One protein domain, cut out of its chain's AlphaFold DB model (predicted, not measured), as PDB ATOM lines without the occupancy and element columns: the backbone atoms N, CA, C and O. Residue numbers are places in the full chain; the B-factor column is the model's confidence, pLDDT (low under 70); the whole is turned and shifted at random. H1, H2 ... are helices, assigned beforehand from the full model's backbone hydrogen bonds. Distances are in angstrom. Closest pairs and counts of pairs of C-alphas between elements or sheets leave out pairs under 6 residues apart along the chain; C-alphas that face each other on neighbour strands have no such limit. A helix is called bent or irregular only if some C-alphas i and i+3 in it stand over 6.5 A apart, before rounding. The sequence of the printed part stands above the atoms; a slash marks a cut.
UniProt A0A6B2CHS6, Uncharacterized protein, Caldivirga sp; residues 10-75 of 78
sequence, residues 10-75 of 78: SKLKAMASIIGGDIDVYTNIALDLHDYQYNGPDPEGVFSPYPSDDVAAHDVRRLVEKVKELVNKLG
ATOM      1  N   SER A  10       8.042  -6.528  15.506       87.44
ATOM      2  CA  SER A  10       6.686  -6.346  14.978       87.44
ATOM      3  C   SER A  10       5.645  -6.037  16.059       87.44
ATOM      4  O   SER A  10       4.748  -5.223  15.842       87.44
ATOM      5  N   LYS A  11       5.772  -6.641  17.248       91.56
ATOM      6  CA  LYS A  11       4.885  -6.360  18.386       91.56
ATOM      7  C   LYS A  11       5.205  -5.013  19.026       91.56
ATOM      8  O   LYS A  11       4.277  -4.305  19.406       91.56
ATOM      9  N   LEU A  12       6.488  -4.645  19.096       91.12
ATOM     10  CA  LEU A  12       6.902  -3.314  19.544       91.12
ATOM     11  C   LEU A  12       6.314  -2.228  18.641       91.12
ATOM     12  O   LEU A  12       5.726  -1.284  19.156       91.12
ATOM     13  N   LYS A  13       6.376  -2.409  17.316       92.31
ATOM     14  CA  LYS A  13       5.795  -1.474  16.344       92.31
ATOM     15  C   LYS A  13       4.292  -1.285  16.546       92.31
ATOM     16  O   LYS A  13       3.818  -0.157  16.640       92.31
ATOM     17  N   ALA A  14       3.550  -2.385  16.685       94.19
ATOM     18  CA  ALA A  14       2.111  -2.326  16.938       94.19
ATOM     19  C   ALA A  14       1.780  -1.615  18.262       94.19
ATOM     20  O   ALA A  14       0.898  -0.762  18.304       94.19
ATOM     21  N   MET A  15       2.506  -1.931  19.339       93.94
ATOM     22  CA  MET A  15       2.292  -1.304  20.646       93.94
ATOM     23  C   MET A  15       2.633   0.185  20.646       93.94
ATOM     24  O   MET A  15       1.881   0.982  21.205       93.94
ATOM     25  N   ALA A  16       3.744   0.564  20.019       93.69
ATOM     26  CA  ALA A  16       4.175   1.950  19.958       93.69
ATOM     27  C   ALA A  16       3.166   2.810  19.188       93.69
ATOM     28  O   ALA A  16       2.803   3.878  19.673       93.69
ATOM     29  N   SER A  17       2.611   2.289  18.089       95.12
ATOM     30  CA  SER A  17       1.552   2.957  17.324       95.12
ATOM     31  C   SER A  17       0.274   3.185  18.143       95.12
ATOM     32  O   SER A  17      -0.339   4.245  18.041       95.12
ATOM     33  N   ILE A  18      -0.107   2.233  19.004       96.88
ATOM     34  CA  ILE A  18      -1.270   2.379  19.900       96.88
ATOM     35  C   ILE A  18      -1.028   3.461  20.962       96.88
ATOM     36  O   ILE A  18      -1.942   4.217  21.287       96.88
ATOM     37  N   ILE A  19       0.182   3.524  21.526       95.69
ATOM     38  CA  ILE A  19       0.540   4.525  22.544       95.69
ATOM     39  C   ILE A  19       0.676   5.920  21.914       95.69
ATOM     40  O   ILE A  19       0.254   6.913  22.508       95.69
ATOM     41  N   GLY A  20       1.238   5.990  20.707       94.19
ATOM     42  CA  GLY A  20       1.407   7.213  19.935       94.19
ATOM     43  C   GLY A  20       2.474   8.167  20.484       94.19
ATOM     44  O   GLY A  20       3.263   7.849  21.381       94.19
ATOM     45  N   GLY A  21       2.498   9.371  19.909       95.12
ATOM     46  CA  GLY A  21       3.396  10.456  20.304       95.12
ATOM     47  C   GLY A  21       4.876  10.093  20.160       95.12
ATOM     48  O   GLY A  21       5.273   9.372  19.246       95.12
ATOM     49  N   ASP A  22       5.697  10.584  21.089       93.81
ATOM     50  CA  ASP A  22       7.141  10.325  21.099       93.81
ATOM     51  C   ASP A  22       7.467   8.824  21.115       93.81
ATOM     52  O   ASP A  22       8.428   8.398  20.483       93.81
ATOM     53  N   ILE A  23       6.674   8.005  21.813       92.62
ATOM     54  CA  ILE A  23       6.950   6.567  21.929       92.62
ATOM     55  C   ILE A  23       6.888   5.893  20.557       92.62
ATOM     56  O   ILE A  23       7.771   5.093  20.250       92.62
ATOM     57  N   ASP A  24       5.916   6.247  19.716       95.38
ATOM     58  CA  ASP A  24       5.830   5.744  18.342       95.38
ATOM     59  C   ASP A  24       7.035   6.188  17.500       95.38
ATOM     60  O   ASP A  24       7.717   5.368  16.885       95.38
ATOM     61  N   VAL A  25       7.374   7.479  17.553       96.31
ATOM     62  CA  VAL A  25       8.484   8.056  16.778       96.31
ATOM     63  C   VAL A  25       9.818   7.391  17.121       96.31
ATOM     64  O   VAL A  25      10.517   6.907  16.232       96.31
ATOM     65  N   TYR A  26      10.181   7.340  18.403       96.75
ATOM     66  CA  TYR A  26      11.482   6.807  18.817       96.75
ATOM     67  C   TYR A  26      11.548   5.279  18.737       96.75
ATOM     68  O   TYR A  26      12.634   4.739  18.531       96.75
ATOM     69  N   THR A  27      10.412   4.577  18.843       95.44
ATOM     70  CA  THR A  27      10.380   3.130  18.595       95.44
ATOM     71  C   THR A  27      10.638   2.828  17.125       95.44
ATOM     72  O   THR A  27      11.451   1.956  16.842       95.44
ATOM     73  N   ASN A  28      10.013   3.553  16.190       96.38
ATOM     74  CA  ASN A  28      10.277   3.336  14.765       96.38
ATOM     75  C   ASN A  28      11.740   3.631  14.413       96.38
ATOM     76  O   ASN A  28      12.366   2.781  13.798       96.38
ATOM     77  N   ILE A  29      12.326   4.723  14.924       97.31
ATOM     78  CA  ILE A  29      13.765   4.999  14.746       97.31
ATOM     79  C   ILE A  29      14.628   3.833  15.255       97.31
ATOM     80  O   ILE A  29      15.572   3.413  14.594       97.31
ATOM     81  N   ALA A  30      14.316   3.279  16.430       96.25
ATOM     82  CA  ALA A  30      15.076   2.156  16.975       96.25
ATOM     83  C   ALA A  30      14.948   0.879  16.124       96.25
ATOM     84  O   ALA A  30      15.914   0.124  16.016       96.25
ATOM     85  N   LEU A  31      13.775   0.632  15.534       95.62
ATOM     86  CA  LEU A  31      13.541  -0.497  14.632       95.62
ATOM     87  C   LEU A  31      14.250  -0.307  13.288       95.62
ATOM     88  O   LEU A  31      14.904  -1.224  12.810       95.62
ATOM     89  N   ASP A  32      14.201   0.895  12.729       96.25
ATOM     90  CA  ASP A  32      14.889   1.221  11.486       96.25
ATOM     91  C   ASP A  32      16.413   1.063  11.664       96.25
ATOM     92  O   ASP A  32      17.100   0.489  10.816       96.25
ATOM     93  N   LEU A  33      16.966   1.526  12.796       96.94
ATOM     94  CA  LEU A  33      18.386   1.354  13.132       96.94
ATOM     95  C   LEU A  33      18.757  -0.112  13.381       96.94
ATOM     96  O   LEU A  33      19.896  -0.513  13.137       96.94
ATOM     97  N   HIS A  34      17.810  -0.917  13.866       93.44
ATOM     98  CA  HIS A  34      17.992  -2.357  13.986       93.44
ATOM     99  C   HIS A  34      18.135  -3.012  12.609       93.44
ATOM    100  O   HIS A  34      19.034  -3.828  12.430       93.44
ATOM    101  N   ASP A  35      17.327  -2.611  11.626       92.88
ATOM    102  CA  ASP A  35      17.453  -3.098  10.248       92.88
ATOM    103  C   ASP A  35      18.771  -2.623   9.607       92.88
ATOM    104  O   ASP A  35      19.493  -3.411   8.991       92.88
ATOM    105  N   TYR A  36      19.162  -1.363   9.835       96.50
ATOM    106  CA  TYR A  36      20.470  -0.832   9.425       96.50
ATOM    107  C   TYR A  36      21.650  -1.618  10.000       96.50
ATOM    108  O   TYR A  36      22.633  -1.848   9.303       96.50
ATOM    109  N   GLN A  37      21.573  -2.074  11.253       95.19
ATOM    110  CA  GLN A  37      22.658  -2.831  11.879       95.19
ATOM    111  C   GLN A  37      23.021  -4.105  11.093       95.19
ATOM    112  O   GLN A  37      24.183  -4.515  11.106       95.19
ATOM    113  N   TYR A  38      22.048  -4.733  10.428       94.38
ATOM    114  CA  TYR A  38      22.276  -5.943   9.636       94.38
ATOM    115  C   TYR A  38      22.566  -5.657   8.163       94.38
ATOM    116  O   TYR A  38      23.308  -6.420   7.545       94.38
ATOM    117  N   ASN A  39      21.996  -4.583   7.612       95.69
ATOM    118  CA  ASN A  39      22.008  -4.325   6.171       95.69
ATOM    119  C   ASN A  39      22.965  -3.196   5.744       95.69
ATOM    120  O   ASN A  39      23.355  -3.144   4.582       95.69
ATOM    121  N   GLY A  40      23.398  -2.341   6.673       95.62
ATOM    122  CA  GLY A  40      24.233  -1.175   6.388       95.62
ATOM    123  C   GLY A  40      23.498  -0.081   5.599       95.62
ATOM    124  O   GLY A  40      22.264  -0.088   5.544       95.62
ATOM    125  N   PRO A  41      24.238   0.882   5.015       96.94
ATOM    126  CA  PRO A  41      23.659   1.926   4.178       96.94
ATOM    127  C   PRO A  41      23.088   1.337   2.884       96.94
ATOM    128  O   PRO A  41      23.768   0.609   2.161       96.94
ATOM    129  N   ASP A  42      21.848   1.699   2.576       97.06
ATOM    130  CA  ASP A  42      21.087   1.210   1.434       97.06
ATOM    131  C   ASP A  42      20.480   2.380   0.641       97.06
ATOM    132  O   ASP A  42      19.387   2.857   0.960       97.06
ATOM    133  N   PRO A  43      21.175   2.866  -0.405       95.50
ATOM    134  CA  PRO A  43      20.690   3.959  -1.246       95.50
ATOM    135  C   PRO A  43      19.348   3.679  -1.934       95.50
ATOM    136  O   PRO A  43      18.624   4.623  -2.248       95.50
ATOM    137  N   GLU A  44      19.020   2.405  -2.169       95.31
ATOM    138  CA  GLU A  44      17.786   1.981  -2.835       95.31
ATOM    139  C   GLU A  44      16.632   1.775  -1.840       95.31
ATOM    140  O   GLU A  44      15.466   1.740  -2.237       95.31
ATOM    141  N   GLY A  45      16.936   1.662  -0.542       91.62
ATOM    142  CA  GLY A  45      15.942   1.562   0.525       91.62
ATOM    143  C   GLY A  45      15.214   0.215   0.595       91.62
ATOM    144  O   GLY A  45      14.081   0.154   1.075       91.62
ATOM    145  N   VAL A  46      15.810  -0.858   0.072       93.31
ATOM    146  CA  VAL A  46      15.176  -2.183  -0.050       93.31
ATOM    147  C   VAL A  46      15.231  -2.963   1.265       93.31
ATOM    148  O   VAL A  46      14.260  -3.625   1.637       93.31
ATOM    149  N   PHE A  47      16.362  -2.899   1.961       89.38
ATOM    150  CA  PHE A  47      16.658  -3.649   3.181       89.38
ATOM    151  C   PHE A  47      16.881  -2.747   4.398       89.38
ATOM    152  O   PHE A  47      16.704  -3.195   5.530       89.38
ATOM    153  N   SER A  48      17.263  -1.488   4.188       91.62
ATOM    154  CA  SER A  48      17.372  -0.485   5.248       91.62
ATOM    155  C   SER A  48      16.789   0.843   4.775       91.62
ATOM    156  O   SER A  48      17.030   1.229   3.638       91.62
ATOM    157  N   PRO A  49      16.073   1.597   5.625       94.38
ATOM    158  CA  PRO A  49      15.596   2.929   5.256       94.38
ATOM    159  C   PRO A  49      16.710   3.992   5.236       94.38
ATOM    160  O   PRO A  49      16.439   5.152   4.922       94.38
ATOM    161  N   TYR A  50      17.949   3.638   5.594       97.81
ATOM    162  CA  TYR A  50      19.065   4.575   5.686       97.81
ATOM    163  C   TYR A  50      19.927   4.550   4.421       97.81
ATOM    164  O   TYR A  50      20.671   3.593   4.227       97.81
ATOM    165  N   PRO A  51      19.934   5.616   3.601       97.06
ATOM    166  CA  PRO A  51      20.718   5.650   2.364       97.06
ATOM    167  C   PRO A  51      22.222   5.843   2.591       97.06
ATOM    168  O   PRO A  51      23.021   5.620   1.684       97.06
ATOM    169  N   SER A  52      22.621   6.297   3.782       98.00
ATOM    170  CA  SER A  52      24.020   6.494   4.155       98.00
ATOM    171  C   SER A  52      24.224   6.448   5.669       98.00
ATOM    172  O   SER A  52      23.300   6.698   6.453       98.00
ATOM    173  N   ASP A  53      25.473   6.212   6.068       98.06
ATOM    174  CA  ASP A  53      25.916   6.222   7.464       98.06
ATOM    175  C   ASP A  53      25.622   7.554   8.163       98.06
ATOM    176  O   ASP A  53      25.324   7.571   9.355       98.06
ATOM    177  N   ASP A  54      25.669   8.674   7.439       98.31
ATOM    178  CA  ASP A  54      25.397   9.998   8.004       98.31
ATOM    179  C   ASP A  54      23.942  10.132   8.470       98.31
ATOM    180  O   ASP A  54      23.681  10.691   9.542       98.31
ATOM    181  N   VAL A  55      22.997   9.582   7.697       97.81
ATOM    182  CA  VAL A  55      21.573   9.573   8.063       97.81
ATOM    183  C   VAL A  55      21.351   8.653   9.264       97.81
ATOM    184  O   VAL A  55      20.695   9.050  10.227       97.81
ATOM    185  N   ALA A  56      21.969   7.469   9.272       98.06
ATOM    186  CA  ALA A  56      21.900   6.562  10.418       98.06
ATOM    187  C   ALA A  56      22.504   7.204  11.678       98.06
ATOM    188  O   ALA A  56      21.915   7.167  12.759       98.06
ATOM    189  N   ALA A  57      23.649   7.876  11.552       98.38
ATOM    190  CA  ALA A  57      24.315   8.551  12.659       98.38
ATOM    191  C   ALA A  57      23.481   9.707  13.229       98.38
ATOM    192  O   ALA A  57      23.534   9.965  14.434       98.38
ATOM    193  N   HIS A  58      22.729  10.432  12.398       98.31
ATOM    194  CA  HIS A  58      21.782  11.443  12.871       98.31
ATOM    195  C   HIS A  58      20.733  10.819  13.803       98.31
ATOM    196  O   HIS A  58      20.531  11.293  14.924       98.31
ATOM    197  N   ASP A  59      20.133   9.711  13.383       98.25
ATOM    198  CA  ASP A  59      19.077   9.046  14.140       98.25
ATOM    199  C   ASP A  59      19.589   8.328  15.391       98.25
ATOM    200  O   ASP A  59      18.934   8.377  16.436       98.25
ATOM    201  N   VAL A  60      20.804   7.772  15.352       98.12
ATOM    202  CA  VAL A  60      21.488   7.267  16.553       98.12
ATOM    203  C   VAL A  60      21.634   8.381  17.591       98.12
ATOM    204  O   VAL A  60      21.302   8.175  18.759       98.12
ATOM    205  N   ARG A  61      22.100   9.575  17.194       98.31
ATOM    206  CA  ARG A  61      22.248  10.714  18.123       98.31
ATOM    207  C   ARG A  61      20.902  11.109  18.723       98.31
ATOM    208  O   ARG A  61      20.797  11.222  19.943       98.31
ATOM    209  N   ARG A  62      19.875  11.231  17.882       97.62
ATOM    210  CA  ARG A  62      18.510  11.565  18.299       97.62
ATOM    211  C   ARG A  62      17.942  10.549  19.296       97.62
ATOM    212  O   ARG A  62      17.352  10.934  20.306       97.62
ATOM    213  N   LEU A  63      18.148   9.254  19.054       96.50
ATOM    214  CA  LEU A  63      17.701   8.197  19.962       96.50
ATOM    215  C   LEU A  63      18.464   8.239  21.296       96.50
ATOM    216  O   LEU A  63      17.850   8.146  22.359       96.50
ATOM    217  N   VAL A  64      19.784   8.447  21.264       96.88
ATOM    218  CA  VAL A  64      20.616   8.585  22.472       96.88
ATOM    219  C   VAL A  64      20.192   9.789  23.315       96.88
ATOM    220  O   VAL A  64      20.098   9.677  24.539       96.88
ATOM    221  N   GLU A  65      19.921  10.936  22.694       96.75
ATOM    222  CA  GLU A  65      19.423  12.130  23.386       96.75
ATOM    223  C   GLU A  65      18.087  11.863  24.074       96.75
ATOM    224  O   GLU A  65      17.924  12.204  25.250       96.75
ATOM    225  N   LYS A  66      17.166  11.168  23.399       94.88
ATOM    226  CA  LYS A  66      15.892  10.802  24.013       94.88
ATOM    227  C   LYS A  66      16.064   9.849  25.187       94.88
ATOM    228  O   LYS A  66      15.437  10.039  26.227       94.88
ATOM    229  N   VAL A  67      16.924   8.840  25.058       92.75
ATOM    230  CA  VAL A  67      17.214   7.916  26.163       92.75
ATOM    231  C   VAL A  67      17.785   8.678  27.358       92.75
ATOM    232  O   VAL A  67      17.322   8.468  28.477       92.75
ATOM    233  N   LYS A  68      18.716   9.615  27.141       94.75
ATOM    234  CA  LYS A  68      19.238  10.487  28.209       94.75
ATOM    235  C   LYS A  68      18.126  11.295  28.879       94.75
ATOM    236  O   LYS A  68      18.065  11.336  30.104       94.75
ATOM    237  N   GLU A  69      17.227  11.900  28.103       94.06
ATOM    238  CA  GLU A  69      16.070  12.637  28.628       94.06
ATOM    239  C   GLU A  69      15.187  11.750  29.521       94.06
ATOM    240  O   GLU A  69      14.822  12.148  30.630       94.06
ATOM    241  N   LEU A  70      14.867  10.534  29.066       91.25
ATOM    242  CA  LEU A  70      14.038   9.583  29.810       91.25
ATOM    243  C   LEU A  70      14.727   9.108  31.093       91.25
ATOM    244  O   LEU A  70      14.102   9.083  32.151       91.25
ATOM    245  N   VAL A  71      16.019   8.785  31.028       91.88
ATOM    246  CA  VAL A  71      16.820   8.381  32.194       91.88
ATOM    247  C   VAL A  71      16.887   9.507  33.233       91.88
ATOM    248  O   VAL A  71      16.711   9.249  34.425       91.88
ATOM    249  N   ASN A  72      17.062  10.757  32.791       93.00
ATOM    250  CA  ASN A  72      17.062  11.927  33.672       93.00
ATOM    251  C   ASN A  72      15.698  12.131  34.344       93.00
ATOM    252  O   ASN A  72      15.635  12.360  35.550       93.00
ATOM    253  N   LYS A  73      14.594  11.989  33.597       91.00
ATOM    254  CA  LYS A  73      13.226  12.057  34.148       91.00
ATOM    255  C   LYS A  73      12.957  10.988  35.204       91.00
ATOM    256  O   LYS A  73      12.199  11.227  36.138       91.00
ATOM    257  N   LEU A  74      13.577   9.823  35.059       87.56
ATOM    258  CA  LEU A  74      13.454   8.712  35.996       87.56
ATOM    259  C   LEU A  74      14.360   8.859  37.240       87.56
ATOM    260  O   LEU A  74      14.316   8.003  38.118       87.56
ATOM    261  N   GLY A  75      15.161   9.929  37.339       77.62
ATOM    262  CA  GLY A  75      15.990  10.230  38.513       77.62
ATOM    263  C   GLY A  75      17.258   9.378  38.648       77.62
ATOM    264  O   GLY A  75      17.846   9.334  39.725       77.62
TER     265      GLY A  75
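AT A GLANCE: This is residues 10 to 75 of the 78 residues of an uncharacterized protein of Caldivirga sp (UniProt A0A6B2CHS6). The longest helix, H3, makes one side of an elongated zigzag of three helices: H2 crosses it slantwise in the middle, and the short H1 folds back over residues 23 to 31 of H2, on the side of H2 away from H3. A wide loop, residues 40 to 52, turns the chain from H2 to H3 at one end of the model, and at the other end residues 68 to 75, of which 68 to 73 belong to H3, stick out past the rest. The printed part has 66 residues with three named helices, in the order H1, H2, H3 along the chain, and no named strand; the class is all helix. The whole is only just compact, close to loose, with a radius of gyration of the C-alphas of 12.9 A, and the C-alphas span 40 by 24 by 17 A.

HOW THE PARTS SIT: H3, residues 53 to 73, touches H2, residues 21 to 39, with 9 pairs of C-alphas within 8 A. The closest C-alphas of the two are those of Tyr 26 and Leu 63, 6.5 A apart. The lines of H2 and H3 stand at a steep tilt of 43 degrees, the two run opposite ways, and their centres are 10.8 A apart. H2 and H3 form a helical hairpin, although the link between them is long, with 13 residues. H2 in turn touches H1, residues 10 to 19, with residues 23 to 31 of H2 alone. There are 10 pairs of C-alphas within 8 A between H1 and H2, and the closest are those of Ala 16 and Asp 24, 4.4 A apart. H1 and H2 stand at a shallow tilt of 19 degrees and run opposite ways, with 11.6 A from centre to centre. They form a second helical hairpin, joined by a tight link of one residue, Gly 20. H1 and H3 are apart, with no C-alpha of the one within 8 A of the other. In the backbones of H1 and H3 every O i to N i+4 pair is within hydrogen-bond range; in H2 it is 14 of 15.

IN THESE COORDINATES: H3 has 21 residues, from Asp 53 to Lys 73, and measures 30.1 A from first to last C-alpha. It begins with C-alpha 53 at (25.916, 6.222, 7.464) and ends with C-alpha 73 at (13.226, 12.057, 34.148), and its N-to-C direction is (-0.33, 0.10, 0.94). H2 has 19 residues, from Gly 21 to Asn 39, and measures 27.7 A; its C-alpha 21 is at (3.396, 10.456, 20.304). H1 has 10 residues, from Ser 10 to Ile 19, and measures 14.6 A, beginning with C-alpha 10 at (6.686, -6.346, 14.978). None of the three helices is bent or irregular.

THE WHOLE: The two C-alphas farthest apart are those of Glu 44, in the long link, and Gly 75, the last printed residue, at 42.2 A. The C-alphas of the first and last printed residues, Ser 10 and Gly 75, are 30.3 A apart. Residues 68 to 75, of which 68 to 73 belong to H3, stand free; the body without them has 58 residues, spans 31 by 24 by 14 A and has a radius of gyration of 11.6 A. The C-alphas of the long link, residues 40 to 52, lie 10 to 19 A from the mean of the C-alphas. The printed part runs from residue 10 to residue 75 and has no cut. The mean pLDDT of the printed part is 94.7, and no printed residue is under 70.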